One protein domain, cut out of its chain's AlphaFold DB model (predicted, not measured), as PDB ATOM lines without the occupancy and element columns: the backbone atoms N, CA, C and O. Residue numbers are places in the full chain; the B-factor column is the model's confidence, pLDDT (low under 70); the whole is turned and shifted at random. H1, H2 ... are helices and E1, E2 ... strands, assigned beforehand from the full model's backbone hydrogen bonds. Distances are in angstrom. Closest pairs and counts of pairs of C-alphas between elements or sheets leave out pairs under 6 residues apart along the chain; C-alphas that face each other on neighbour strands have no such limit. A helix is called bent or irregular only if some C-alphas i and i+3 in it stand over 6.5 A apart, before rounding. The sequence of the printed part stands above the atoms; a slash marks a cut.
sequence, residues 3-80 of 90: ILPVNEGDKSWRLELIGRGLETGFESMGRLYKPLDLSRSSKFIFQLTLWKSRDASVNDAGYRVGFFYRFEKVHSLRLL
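This is residues 3 to 80 of the 90 residues of an uncharacterized protein of Phytophthora fragariae (UniProt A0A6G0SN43). A narrow, twisted sheet of three strands, E1, E2 and E3, has two uneven helices, H1 and H2, at one end; from its other end a long stretch with no named element, residues 52 to 80, runs back near E1, crosses over one face of the sheet and comes round to the edge of E3. Residues 34 to 40, of which 38 to 40 belong to H2, stick out from the helical end. The printed part has 78 residues, with two named helices and three named strands in the chain order E1, E2, H1, H2, E3. The sheet's order is E1, E2, E3, antiparallel throughout, and the class is mixed, helices and strands. The whole is only just compact, close to loose, with a radius of gyration of the C-alphas of 13.5 A, and elongated, spanning 39 by 22 by 21 A.

E2, residues 12 to 18, is the longest strand by residues and measures 19.5 A from first to last C-alpha. E1, residues 3 to 8, measures 13.5 A and begins with C-alpha 3 at (200.309, 149.729, 119.064). E3, residues 46 to 51, measures 16.2 A and ends with C-alpha 51 at (215.977, 144.103, 119.491). H1, residues 20 to 33, measures 15.9 A and begins with C-alpha 20 at (192.747, 143.483, 114.610); it is irregular, with C-alphas 24 and 27 at 8.6 A. H2, residues 38 to 44, measures 11.3 A and is only just irregular, with C-alphas 41 and 44 at 6.6 A.

E2 is the inner strand, and E1 and E3 are edge strands. E1 and E2 form an antiparallel hairpin at 166 degrees, with N 4 and O 16 within hydrogen-bond range at 2.9 A and N 14 and O 7 at 2.8 A. E2 and E3 are antiparallel at 156 degrees, with N 15 and O 48 at 2.8 A and N 46 and O 17 at 2.9 A. The sheet is only just strongly twisted, its C-alphas lying up to 4.0 A off its best plane. Residues 46 to 47 of E3 also pair, antiparallel, with residues 78 to 79. H2 only just is on the sheet and only grazes it, with residues 42 to 44; the closest C-alphas of E2 and H2, those of Ile 18 and Phe 44, are 6.2 A apart. H1 is not on the sheet, and it is apart from E1 and from E3. H1 and H2 are close but not clearly touching, the closest C-alphas being those of Tyr 33 and Ser 41 at 6.5 A; they run opposite ways at a shallow tilt of 16 degrees, each line being a rough one. Of the O i to N i+4 pairs, 4 of 10 in H1 and 1 of 3 in H2 are within hydrogen-bond range, beside 6 of 11 and 0 of 4 of the O i to N i+3 pairs.

The two C-alphas farthest apart, those of Thr 24 and Arg 54, are 39.7 A apart. The printed part has no cut, and the four links between named elements are tight. The mean pLDDT of the printed part is 71.6; residues 19 to 45 and 78 to 80 are under 70.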
ATOM      1  N   ILE A   3     199.290 149.404 118.062       75.62
ATOM      2  CA  ILE A   3     200.309 149.729 119.064       75.62
ATOM      3  C   ILE A   3     199.679 150.508 120.220       75.62
ATOM      4  O   ILE A   3     198.984 151.498 120.000       75.62
ATOM      5  N   LEU A   4     199.910 150.042 121.445       72.88
ATOM      6  CA  LEU A   4     199.560 150.715 122.695       72.88
ATOM      7  C   LEU A   4     200.822 151.430 123.241       72.88
ATOM      8  O   LEU A   4     201.331 152.262 122.493       72.88
ATOM      9  N   PRO A   5     201.387 151.195 124.454       74.12
ATOM     10  CA  PRO A   5     202.655 151.832 124.800       74.12
ATOM     11  C   PRO A   5     203.853 151.240 124.046       74.12
ATOM     12  O   PRO A   5     203.942 150.038 123.775       74.12
ATOM     13  N   VAL A   6     204.809 152.126 123.767       78.50
ATOM     14  CA  VAL A   6     206.155 151.806 123.291       78.50
ATOM     15  C   VAL A   6     207.115 152.114 124.430       78.50
ATOM     16  O   VAL A   6     207.320 153.275 124.770       78.50
ATOM     17  N   ASN A   7     207.689 151.076 125.030       83.19
ATOM     18  CA  ASN A   7     208.682 151.223 126.087       83.19
ATOM     19  C   ASN A   7     210.073 151.015 125.491       83.19
ATOM     20  O   ASN A   7     210.418 149.910 125.060       83.19
ATOM     21  N   GLU A   8     210.868 152.075 125.455       86.62
ATOM     22  CA  GLU A   8     212.247 152.012 124.994       86.62
ATOM     23  C   GLU A   8     213.189 151.610 126.130       86.62
ATOM     24  O   GLU A   8     213.146 152.168 127.223       86.62
ATOM     25  N   GLY A   9     214.055 150.636 125.860       85.75
ATOM     26  CA  GLY A   9     215.209 150.326 126.694       85.75
ATOM     27  C   GLY A   9     216.501 150.352 125.883       85.75
ATOM     28  O   GLY A   9     216.496 150.491 124.655       85.75
ATOM     29  N   ASP A  10     217.625 150.150 126.566       85.88
ATOM     30  CA  ASP A  10     218.965 150.296 125.980       85.88
ATOM     31  C   ASP A  10     219.210 149.385 124.773       85.88
ATOM     32  O   ASP A  10     219.797 149.804 123.781       85.88
ATOM     33  N   LYS A  11     218.736 148.134 124.838       88.38
ATOM     34  CA  LYS A  11     218.997 147.098 123.816       88.38
ATOM     35  C   LYS A  11     217.771 146.707 122.996       88.38
ATOM     36  O   LYS A  11     217.893 145.955 122.031       88.38
ATOM     37  N   SER A  12     216.584 147.160 123.387       88.94
ATOM     38  CA  SER A  12     215.336 146.726 122.763       88.94
ATOM     39  C   SER A  12     214.197 147.697 123.024       88.94
ATOM     40  O   SER A  12     214.134 148.280 124.106       88.94
ATOM     41  N   TRP A  13     213.233 147.745 122.114       87.88
ATOM     42  CA  TRP A  13     211.904 148.292 122.374       87.88
ATOM     43  C   TRP A  13     210.942 147.174 122.767       87.88
ATOM     44  O   TRP A  13     211.008 146.060 122.237       87.88
ATOM     45  N   ARG A  14     210.026 147.464 123.686       87.19
ATOM     46  CA  ARG A  14     208.904 146.589 124.033       87.19
ATOM     47  C   ARG A  14     207.616 147.274 123.614       87.19
ATOM     48  O   ARG A  14     207.298 148.349 124.113       87.19
ATOM     49  N   LEU A  15     206.904 146.641 122.692       85.75
ATOM     50  CA  LEU A  15     205.623 147.101 122.179       85.75
ATOM     51  C   LEU A  15     204.511 146.262 122.791       85.75
ATOM     52  O   LEU A  15     204.567 145.030 122.755       85.75
ATOM     53  N   GLU A  16     203.486 146.930 123.292       82.75
ATOM     54  CA  GLU A  16     202.218 146.295 123.624       82.75
ATOM     55  C   GLU A  16     201.262 146.411 122.441       82.75
ATOM     56  O   GLU A  16     201.119 147.469 121.824       82.75
ATOM     57  N   LEU A  17     200.631 145.293 122.099       80.12
ATOM     58  CA  LEU A  17     199.903 145.111 120.856       80.12
ATOM     59  C   LEU A  17     198.515 144.522 121.110       80.12
ATOM     60  O   LEU A  17     198.378 143.559 121.862       80.12
ATOM     61  N   ILE A  18     197.508 145.025 120.393       75.88
ATOM     62  CA  ILE A  18     196.159 144.434 120.344       75.88
ATOM     63  C   ILE A  18     195.839 143.915 118.933       75.88
ATOM     64  O   ILE A  18     196.206 144.512 117.913       75.88
ATOM     65  N   GLY A  19     195.147 142.772 118.881       68.81
ATOM     66  CA  GLY A  19     194.674 142.118 117.660       68.81
ATOM     67  C   GLY A  19     193.638 142.924 116.868       68.81
ATOM     68  O   GLY A  19     192.789 143.601 117.437       68.81
ATOM     69  N   ARG A  20     193.674 142.798 115.534       58.22
ATOM     70  CA  ARG A  20     192.747 143.483 114.610       58.22
ATOM     71  C   ARG A  20     191.295 142.993 114.722       58.22
ATOM     72  O   ARG A  20     190.383 143.776 114.536       58.22
ATOM     73  N   GLY A  21     191.069 141.730 115.096       55.84
ATOM     74  CA  GLY A  21     189.718 141.159 115.262       55.84
ATOM     75  C   GLY A  21     188.865 141.792 116.374       55.84
ATOM     76  O   GLY A  21     187.715 141.411 116.541       55.84
ATOM     77  N   LEU A  22     189.420 142.752 117.122       54.44
ATOM     78  CA  LEU A  22     188.737 143.561 118.136       54.44
ATOM     79  C   LEU A  22     188.409 144.986 117.622       54.44
ATOM     80  O   LEU A  22     188.062 145.864 118.411       54.44
ATOM     81  N   GLU A  23     188.537 145.233 116.308       48.59
ATOM     82  CA  GLU A  23     188.345 146.536 115.638       48.59
ATOM     83  C   GLU A  23     186.969 147.173 115.891       48.59
ATOM     84  O   GLU A  23     186.891 148.397 115.986       48.59
ATOM     85  N   THR A  24     185.896 146.390 116.074       47.66
ATOM     86  CA  THR A  24     184.509 146.891 116.227       47.66
ATOM     87  C   THR A  24     184.228 147.658 117.526       47.66
ATOM     88  O   THR A  24     183.089 148.025 117.801       47.66
ATOM     89  N   GLY A  25     185.257 147.971 118.309       52.50
ATOM     90  CA  GLY A  25     185.147 148.862 119.457       52.50
ATOM     91  C   GLY A  25     186.449 149.563 119.801       52.50
ATOM     92  O   GLY A  25     186.629 149.906 120.958       52.50
ATOM     93  N   PHE A  26     187.383 149.743 118.860       53.41
ATOM     94  CA  PHE A  26     188.725 150.250 119.174       53.41
ATOM     95  C   PHE A  26     188.717 151.649 119.829       53.41
ATOM     96  O   PHE A  26     189.369 151.850 120.853       53.41
ATOM     97  N   GLU A  27     187.912 152.588 119.317       52.44
ATOM     98  CA  GLU A  27     187.715 153.911 119.940       52.44
ATOM     99  C   GLU A  27     187.091 153.818 121.345       52.44
ATOM    100  O   GLU A  27     187.506 154.517 122.275       52.44
ATOM    101  N   SER A  28     186.131 152.911 121.529       55.19
ATOM    102  CA  SER A  28     185.476 152.616 122.809       55.19
ATOM    103  C   SER A  28     186.449 151.962 123.800       55.19
ATOM    104  O   SER A  28     186.470 152.292 124.985       55.19
ATOM    105  N   MET A  29     187.299 151.066 123.303       53.81
ATOM    106  CA  MET A  29     188.307 150.304 124.036       53.81
ATOM    107  C   MET A  29     189.457 151.190 124.494       53.81
ATOM    108  O   MET A  29     189.884 151.048 125.631       53.81
ATOM    109  N   GLY A  30     189.926 152.133 123.673       53.91
ATOM    110  CA  GLY A  30     190.966 153.091 124.065       53.91
ATOM    111  C   GLY A  30     190.555 153.953 125.266       53.91
ATOM    112  O   GLY A  30     191.379 154.232 126.139       53.91
ATOM    113  N   ARG A  31     189.264 154.309 125.364       51.78
ATOM    114  CA  ARG A  31     188.688 155.002 126.532       51.78
ATOM    115  C   ARG A  31     188.493 154.078 127.737       51.78
ATOM    116  O   ARG A  31     188.668 154.528 128.864       51.78
ATOM    117  N   LEU A  32     188.174 152.802 127.509       50.19
ATOM    118  CA  LEU A  32     188.061 151.782 128.558       50.19
ATOM    119  C   LEU A  32     189.427 151.328 129.099       50.19
ATOM    120  O   LEU A  32     189.510 150.970 130.264       50.19
ATOM    121  N   TYR A  33     190.500 151.374 128.306       49.72
ATOM    122  CA  TYR A  33     191.822 150.852 128.677       49.72
ATOM    123  C   TYR A  33     192.598 151.738 129.649       49.72
ATOM    124  O   TYR A  33     193.217 151.218 130.571       49.72
ATOM    125  N   LYS A  34     192.560 153.066 129.473       52.09
ATOM    126  CA  LYS A  34     193.238 154.016 130.376       52.09
ATOM    127  C   LYS A  34     192.883 153.830 131.867       52.09
ATOM    128  O   LYS A  34     193.789 153.971 132.683       52.09
ATOM    129  N   PRO A  35     191.618 153.546 132.234       51.34
ATOM    130  CA  PRO A  35     191.228 153.299 133.625       51.34
ATOM    131  C   PRO A  35     191.213 151.818 134.056       51.34
ATOM    132  O   PRO A  35     190.931 151.546 135.222       51.34
ATOM    133  N   LEU A  36     191.463 150.846 133.168       48.75
ATOM    134  CA  LEU A  36     191.485 149.429 133.557       48.75
ATOM    135  C   LEU A  36     192.801 149.108 134.283       48.75
ATOM    136  O   LEU A  36     193.878 149.238 133.710       48.75
ATOM    137  N   ASP A  37     192.693 148.643 135.531       51.56
ATOM    138  CA  ASP A  37     193.790 148.004 136.270       51.56
ATOM    139  C   ASP A  37     194.505 146.961 135.381       51.56
ATOM    140  O   ASP A  37     193.857 146.234 134.616       51.56
ATOM    141  N   LEU A  38     195.839 146.894 135.497       50.50
ATOM    142  CA  LEU A  38     196.768 146.006 134.782       50.50
ATOM    143  C   LEU A  38     196.257 144.559 134.668       50.50
ATOM    144  O   LEU A  38     196.514 143.874 133.676       50.50
ATOM    145  N   SER A  39     195.497 144.087 135.660       48.22
ATOM    146  CA  SER A  39     194.893 142.753 135.659       48.22
ATOM    147  C   SER A  39     193.882 142.533 134.521       48.22
ATOM    148  O   SER A  39     193.843 141.453 133.929       48.22
ATOM    149  N   ARG A  40     193.090 143.547 134.154       50.09
ATOM    150  CA  ARG A  40     192.007 143.441 133.157       50.09
ATOM    151  C   ARG A  40     192.456 143.770 131.737       50.09
ATOM    152  O   ARG A  40     191.902 143.205 130.795       50.09
ATOM    153  N   SER A  41     193.456 144.633 131.586       51.97
ATOM    154  CA  SER A  41     194.068 144.958 130.293       51.97
ATOM    155  C   SER A  41     194.877 143.776 129.736       51.97
ATOM    156  O   SER A  41     194.879 143.534 128.534       51.97
ATOM    157  N   SER A  42     195.455 142.939 130.604       53.00
ATOM    158  CA  SER A  42     196.270 141.777 130.213       53.00
ATOM    159  C   SER A  42     195.562 140.728 129.334       53.00
ATOM    160  O   SER A  42     196.218 139.994 128.602       53.00
ATOM    161  N   LYS A  43     194.223 140.658 129.325       54.09
ATOM    162  CA  LYS A  43     193.493 139.597 128.601       54.09
ATOM    163  C   LYS A  43     193.704 139.607 127.080       54.09
ATOM    164  O   LYS A  43     193.465 138.584 126.445       54.09
ATOM    165  N   PHE A  44     194.155 140.725 126.501       57.69
ATOM    166  CA  PHE A  44     194.275 140.886 125.045       57.69
ATOM    167  C   PHE A  44     195.573 141.560 124.587       57.69
ATOM    168  O   PHE A  44     195.687 141.920 123.413       57.69
ATOM    169  N   ILE A  45     196.545 141.728 125.491       69.56
ATOM    170  CA  ILE A  45     197.822 142.372 125.177       69.56
ATOM    171  C   ILE A  45     198.845 141.314 124.769       69.56
ATOM    172  O   ILE A  45     199.235 140.437 125.546       69.56
ATOM    173  N   PHE A  46     199.338 141.446 123.546       76.62
ATOM    174  CA  PHE A  46     200.564 140.793 123.121       76.62
ATOM    175  C   PHE A  46     201.745 141.714 123.396       76.62
ATOM    176  O   PHE A  46     201.676 142.913 123.136       76.62
ATOM    177  N   GLN A  47     202.849 141.145 123.863       81.56
ATOM    178  CA  GLN A  47     204.116 141.850 123.947       81.56
ATOM    179  C   GLN A  47     205.015 141.415 122.790       81.56
ATOM    180  O   GLN A  47     205.320 140.228 122.624       81.56
ATOM    181  N   LEU A  48     205.476 142.397 122.020       85.50
ATOM    182  CA  LEU A  48     206.508 142.235 121.006       85.50
ATOM    183  C   LEU A  48     207.788 142.927 121.477       85.50
ATOM    184  O   LEU A  48     207.785 144.113 121.793       85.50
ATOM    185  N   THR A  49     208.889 142.182 121.512       88.62
ATOM    186  CA  THR A  49     210.217 142.735 121.800       88.62
ATOM    187  C   THR A  49     210.972 142.905 120.490       88.62
ATOM    188  O   THR A  49     211.195 141.929 119.774       88.62
ATOM    189  N   LEU A  50     211.386 144.131 120.191       87.62
ATOM    190  CA  LEU A  50     212.210 144.471 119.038       87.62
ATOM    191  C   LEU A  50     213.627 144.756 119.517       87.62
ATOM    192  O   LEU A  50     213.857 145.731 120.229       87.62
ATOM    193  N   TRP A  51     214.573 143.898 119.154       89.19
ATOM    194  CA  TRP A  51     215.977 144.103 119.491       89.19
ATOM    195  C   TRP A  51     216.592 145.155 118.577       89.19
ATOM    196  O   TRP A  51     216.416 145.105 117.361       89.19
ATOM    197  N   LYS A  52     217.318 146.097 119.179       89.06
ATOM    198  CA  LYS A  52     218.062 147.120 118.450       89.06
ATOM    199  C   LYS A  52     219.180 146.459 117.649       89.06
ATOM    200  O   LYS A  52     219.865 145.556 118.137       89.06
ATOM    201  N   SER A  53     219.369 146.925 116.422       88.00
ATOM    202  CA  SER A  53     220.549 146.606 115.632       88.00
ATOM    203  C   SER A  53     221.800 147.153 116.320       88.00
ATOM    204  O   SER A  53     221.744 148.136 117.063       88.00
ATOM    205  N   ARG A  54     222.950 146.533 116.044       88.81
ATOM    206  CA  ARG A  54     224.256 147.100 116.418       88.81
ATOM    207  C   ARG A  54     224.570 148.369 115.628       88.81
ATOM    208  O   ARG A  54     225.329 149.203 116.104       88.81
ATOM    209  N   ASP A  55     223.988 148.497 114.441       89.38
ATOM    210  CA  ASP A  55     224.021 149.724 113.662       89.38
ATOM    211  C   ASP A  55     222.936 150.677 114.179       89.38
ATOM    212  O   ASP A  55     221.740 150.410 114.053       89.38
ATOM    213  N   ALA A  56     223.357 151.779 114.798       84.19
ATOM    214  CA  ALA A  56     222.445 152.761 115.371       84.19
ATOM    215  C   ALA A  56     221.657 153.545 114.310       84.19
ATOM    216  O   ALA A  56     220.576 154.039 114.618       84.19
ATOM    217  N   SER A  57     222.153 153.636 113.073       85.44
ATOM    218  CA  SER A  57     221.508 154.419 112.009       85.44
ATOM    219  C   SER A  57     220.176 153.824 111.547       85.44
ATOM    220  O   SER A  57     219.304 154.548 111.076       85.44
ATOM    221  N   VAL A  58     219.997 152.512 111.730       82.94
ATOM    222  CA  VAL A  58     218.766 151.789 111.379       82.94
ATOM    223  C   VAL A  58     217.820 151.616 112.568       82.94
ATOM    224  O   VAL A  58     216.749 151.027 112.428       82.94
ATOM    225  N   ASN A  59     218.205 152.107 113.748       84.19
ATOM    226  CA  ASN A  59     217.408 152.007 114.963       84.19
ATOM    227  C   ASN A  59     216.397 153.157 115.062       84.19
ATOM    228  O   ASN A  59     216.425 153.929 116.016       84.19
ATOM    229  N   ASP A  60     215.483 153.240 114.098       79.81
ATOM    230  CA  ASP A  60     214.286 154.075 114.201       79.81
ATOM    231  C   ASP A  60     213.050 153.181 114.255       79.81
ATOM    232  O   ASP A  60     212.737 152.440 113.321       79.81
ATOM    233  N   ALA A  61     212.353 153.227 115.386       72.31
ATOM    234  CA  ALA A  61     211.150 152.442 115.569       72.31
ATOM    235  C   ALA A  61     209.948 153.069 114.837       72.31
ATOM    236  O   ALA A  61     209.063 152.330 114.417       72.31
ATOM    237  N   GLY A  62     209.884 154.401 114.680       78.88
ATOM    238  CA  GLY A  62     208.848 155.121 113.916       78.88
ATOM    239  C   GLY A  62     207.377 154.845 114.286       78.88
ATOM    240  O   GLY A  62     206.460 155.301 113.597       78.88
ATOM    241  N   TYR A  63     207.120 154.074 115.344       82.31
ATOM    242  CA  TYR A  63     205.795 153.577 115.683       82.31
ATOM    243  C   TYR A  63     204.945 154.650 116.350       82.31
ATOM    244  O   TYR A  63     205.359 155.298 117.309       82.31
ATOM    245  N   ARG A  64     203.706 154.782 115.881       79.88
ATOM    246  CA  ARG A  64     202.714 155.685 116.457       79.88
ATOM    247  C   ARG A  64     201.707 154.891 117.273       79.88
ATOM    248  O   ARG A  64     201.099 153.939 116.784       79.88
ATOM    249  N   VAL A  65     201.522 155.304 118.521       79.75
ATOM    250  CA  VAL A  65     200.480 154.761 119.400       79.75
ATOM    251  C   VAL A  65     199.108 154.954 118.747       79.75
ATOM    252  O   VAL A  65     198.835 156.002 118.166       79.75
ATOM    253  N   GLY A  66     198.248 153.939 118.821       72.69
ATOM    254  CA  GLY A  66     196.907 153.941 118.230       72.69
ATOM    255  C   GLY A  66     196.857 153.570 116.744       72.69
ATOM    256  O   GLY A  66     195.767 153.411 116.204       72.69
ATOM    257  N   PHE A  67     198.005 153.403 116.080       74.81
ATOM    258  CA  PHE A  67     198.062 152.985 114.679       74.81
ATOM    259  C   PHE A  67     198.203 151.470 114.547       74.81
ATOM    260  O   PHE A  67     198.775 150.782 115.402       74.81
ATOM    261  N   PHE A  68     197.698 150.952 113.428       76.88
ATOM    262  CA  PHE A  68     197.773 149.540 113.086       76.88
ATOM    263  C   PHE A  68     198.980 149.257 112.200       76.88
ATOM    264  O   PHE A  68     199.133 149.837 111.129       76.88
ATOM    265  N   TYR A  69     199.791 148.291 112.623       80.50
ATOM    266  CA  TYR A  69     200.962 147.832 111.884       80.50
ATOM    267  C   TYR A  69     200.876 146.335 111.595       80.50
ATOM    268  O   TYR A  69     200.308 145.553 112.371       80.50
ATOM    269  N   ARG A  70     201.458 145.925 110.468       82.62
ATOM    270  CA  ARG A  70     201.723 144.524 110.142       82.62
ATOM    271  C   ARG A  70     203.199 144.254 110.407       82.62
ATOM    272  O   ARG A  70     204.050 144.947 109.868       82.62
ATOM    273  N   PHE A  71     203.477 143.245 111.223       83.06
ATOM    274  CA  PHE A  71     204.837 142.789 111.488       83.06
ATOM    275  C   PHE A  71     205.079 141.507 110.698       83.06
ATOM    276  O   PHE A  71     204.301 140.559 110.810       83.06
ATOM    277  N   GLU A  72     206.140 141.478 109.900       82.44
ATOM    278  CA  GLU A  72     206.534 140.305 109.120       82.44
ATOM    279  C   GLU A  72     207.804 139.679 109.690       82.44
ATOM    280  O   GLU A  72     208.609 140.364 110.318       82.44
ATOM    281  N   LYS A  73     207.981 138.367 109.476       85.19
ATOM    282  CA  LYS A  73     209.156 137.605 109.944       85.19
ATOM    283  C   LYS A  73     209.399 137.714 111.458       85.19
ATOM    284  O   LYS A  73     210.536 137.692 111.923       85.19
ATOM    285  N   VAL A  74     208.321 137.819 112.236       82.44
ATOM    286  CA  VAL A  74     208.387 137.828 113.702       82.44
ATOM    287  C   VAL A  74     208.876 136.466 114.188       82.44
ATOM    288  O   VAL A  74     208.235 135.453 113.927       82.44
ATOM    289  N   HIS A  75     210.001 136.448 114.906       83.81
ATOM    290  CA  HIS A  75     210.552 135.212 115.464       83.81
ATOM    291  C   HIS A  75     209.689 134.658 116.606       83.81
ATOM    292  O   HIS A  75     209.402 133.465 116.647       83.81
ATOM    293  N   SER A  76     209.257 135.521 117.531       76.75
ATOM    294  CA  SER A  76     208.361 135.139 118.621       76.75
ATOM    295  C   SER A  76     207.463 136.297 119.056       76.75
ATOM    296  O   SER A  76     207.855 137.464 119.028       76.75
ATOM    297  N   LEU A  77     206.237 135.958 119.458       75.69
ATOM    298  CA  LEU A  77     205.249 136.871 120.032       75.69
ATOM    299  C   LEU A  77     204.753 136.256 121.340       75.69
ATOM    300  O   LEU A  77     204.350 135.092 121.354       75.69
ATOM    301  N   ARG A  78     204.789 137.012 122.441       69.44
ATOM    302  CA  ARG A  78     204.348 136.515 123.750       69.44
ATOM    303  C   ARG A  78     202.994 137.116 124.105       69.44
ATOM    304  O   ARG A  78     202.839 138.331 124.107       69.44
ATOM    305  N   LEU A  79     202.031 136.263 124.439       64.56
ATOM    306  CA  LEU A  79     200.776 136.687 125.054       64.56
ATOM    307  C   LEU A  79     200.993 136.826 126.565       64.56
ATOM    308  O   LEU A  79     201.409 135.864 127.214       64.56
ATOM    309  N   LEU A  80     200.728 138.006 127.125       57.75
ATOM    310  CA  LEU A  80     200.781 138.225 128.569       57.75
ATOM    311  C   LEU A  80     199.400 137.990 129.171       57.75
ATOM    312  O   LEU A  80     198.654 138.928 129.404       57.75
TER     313      LEU A  80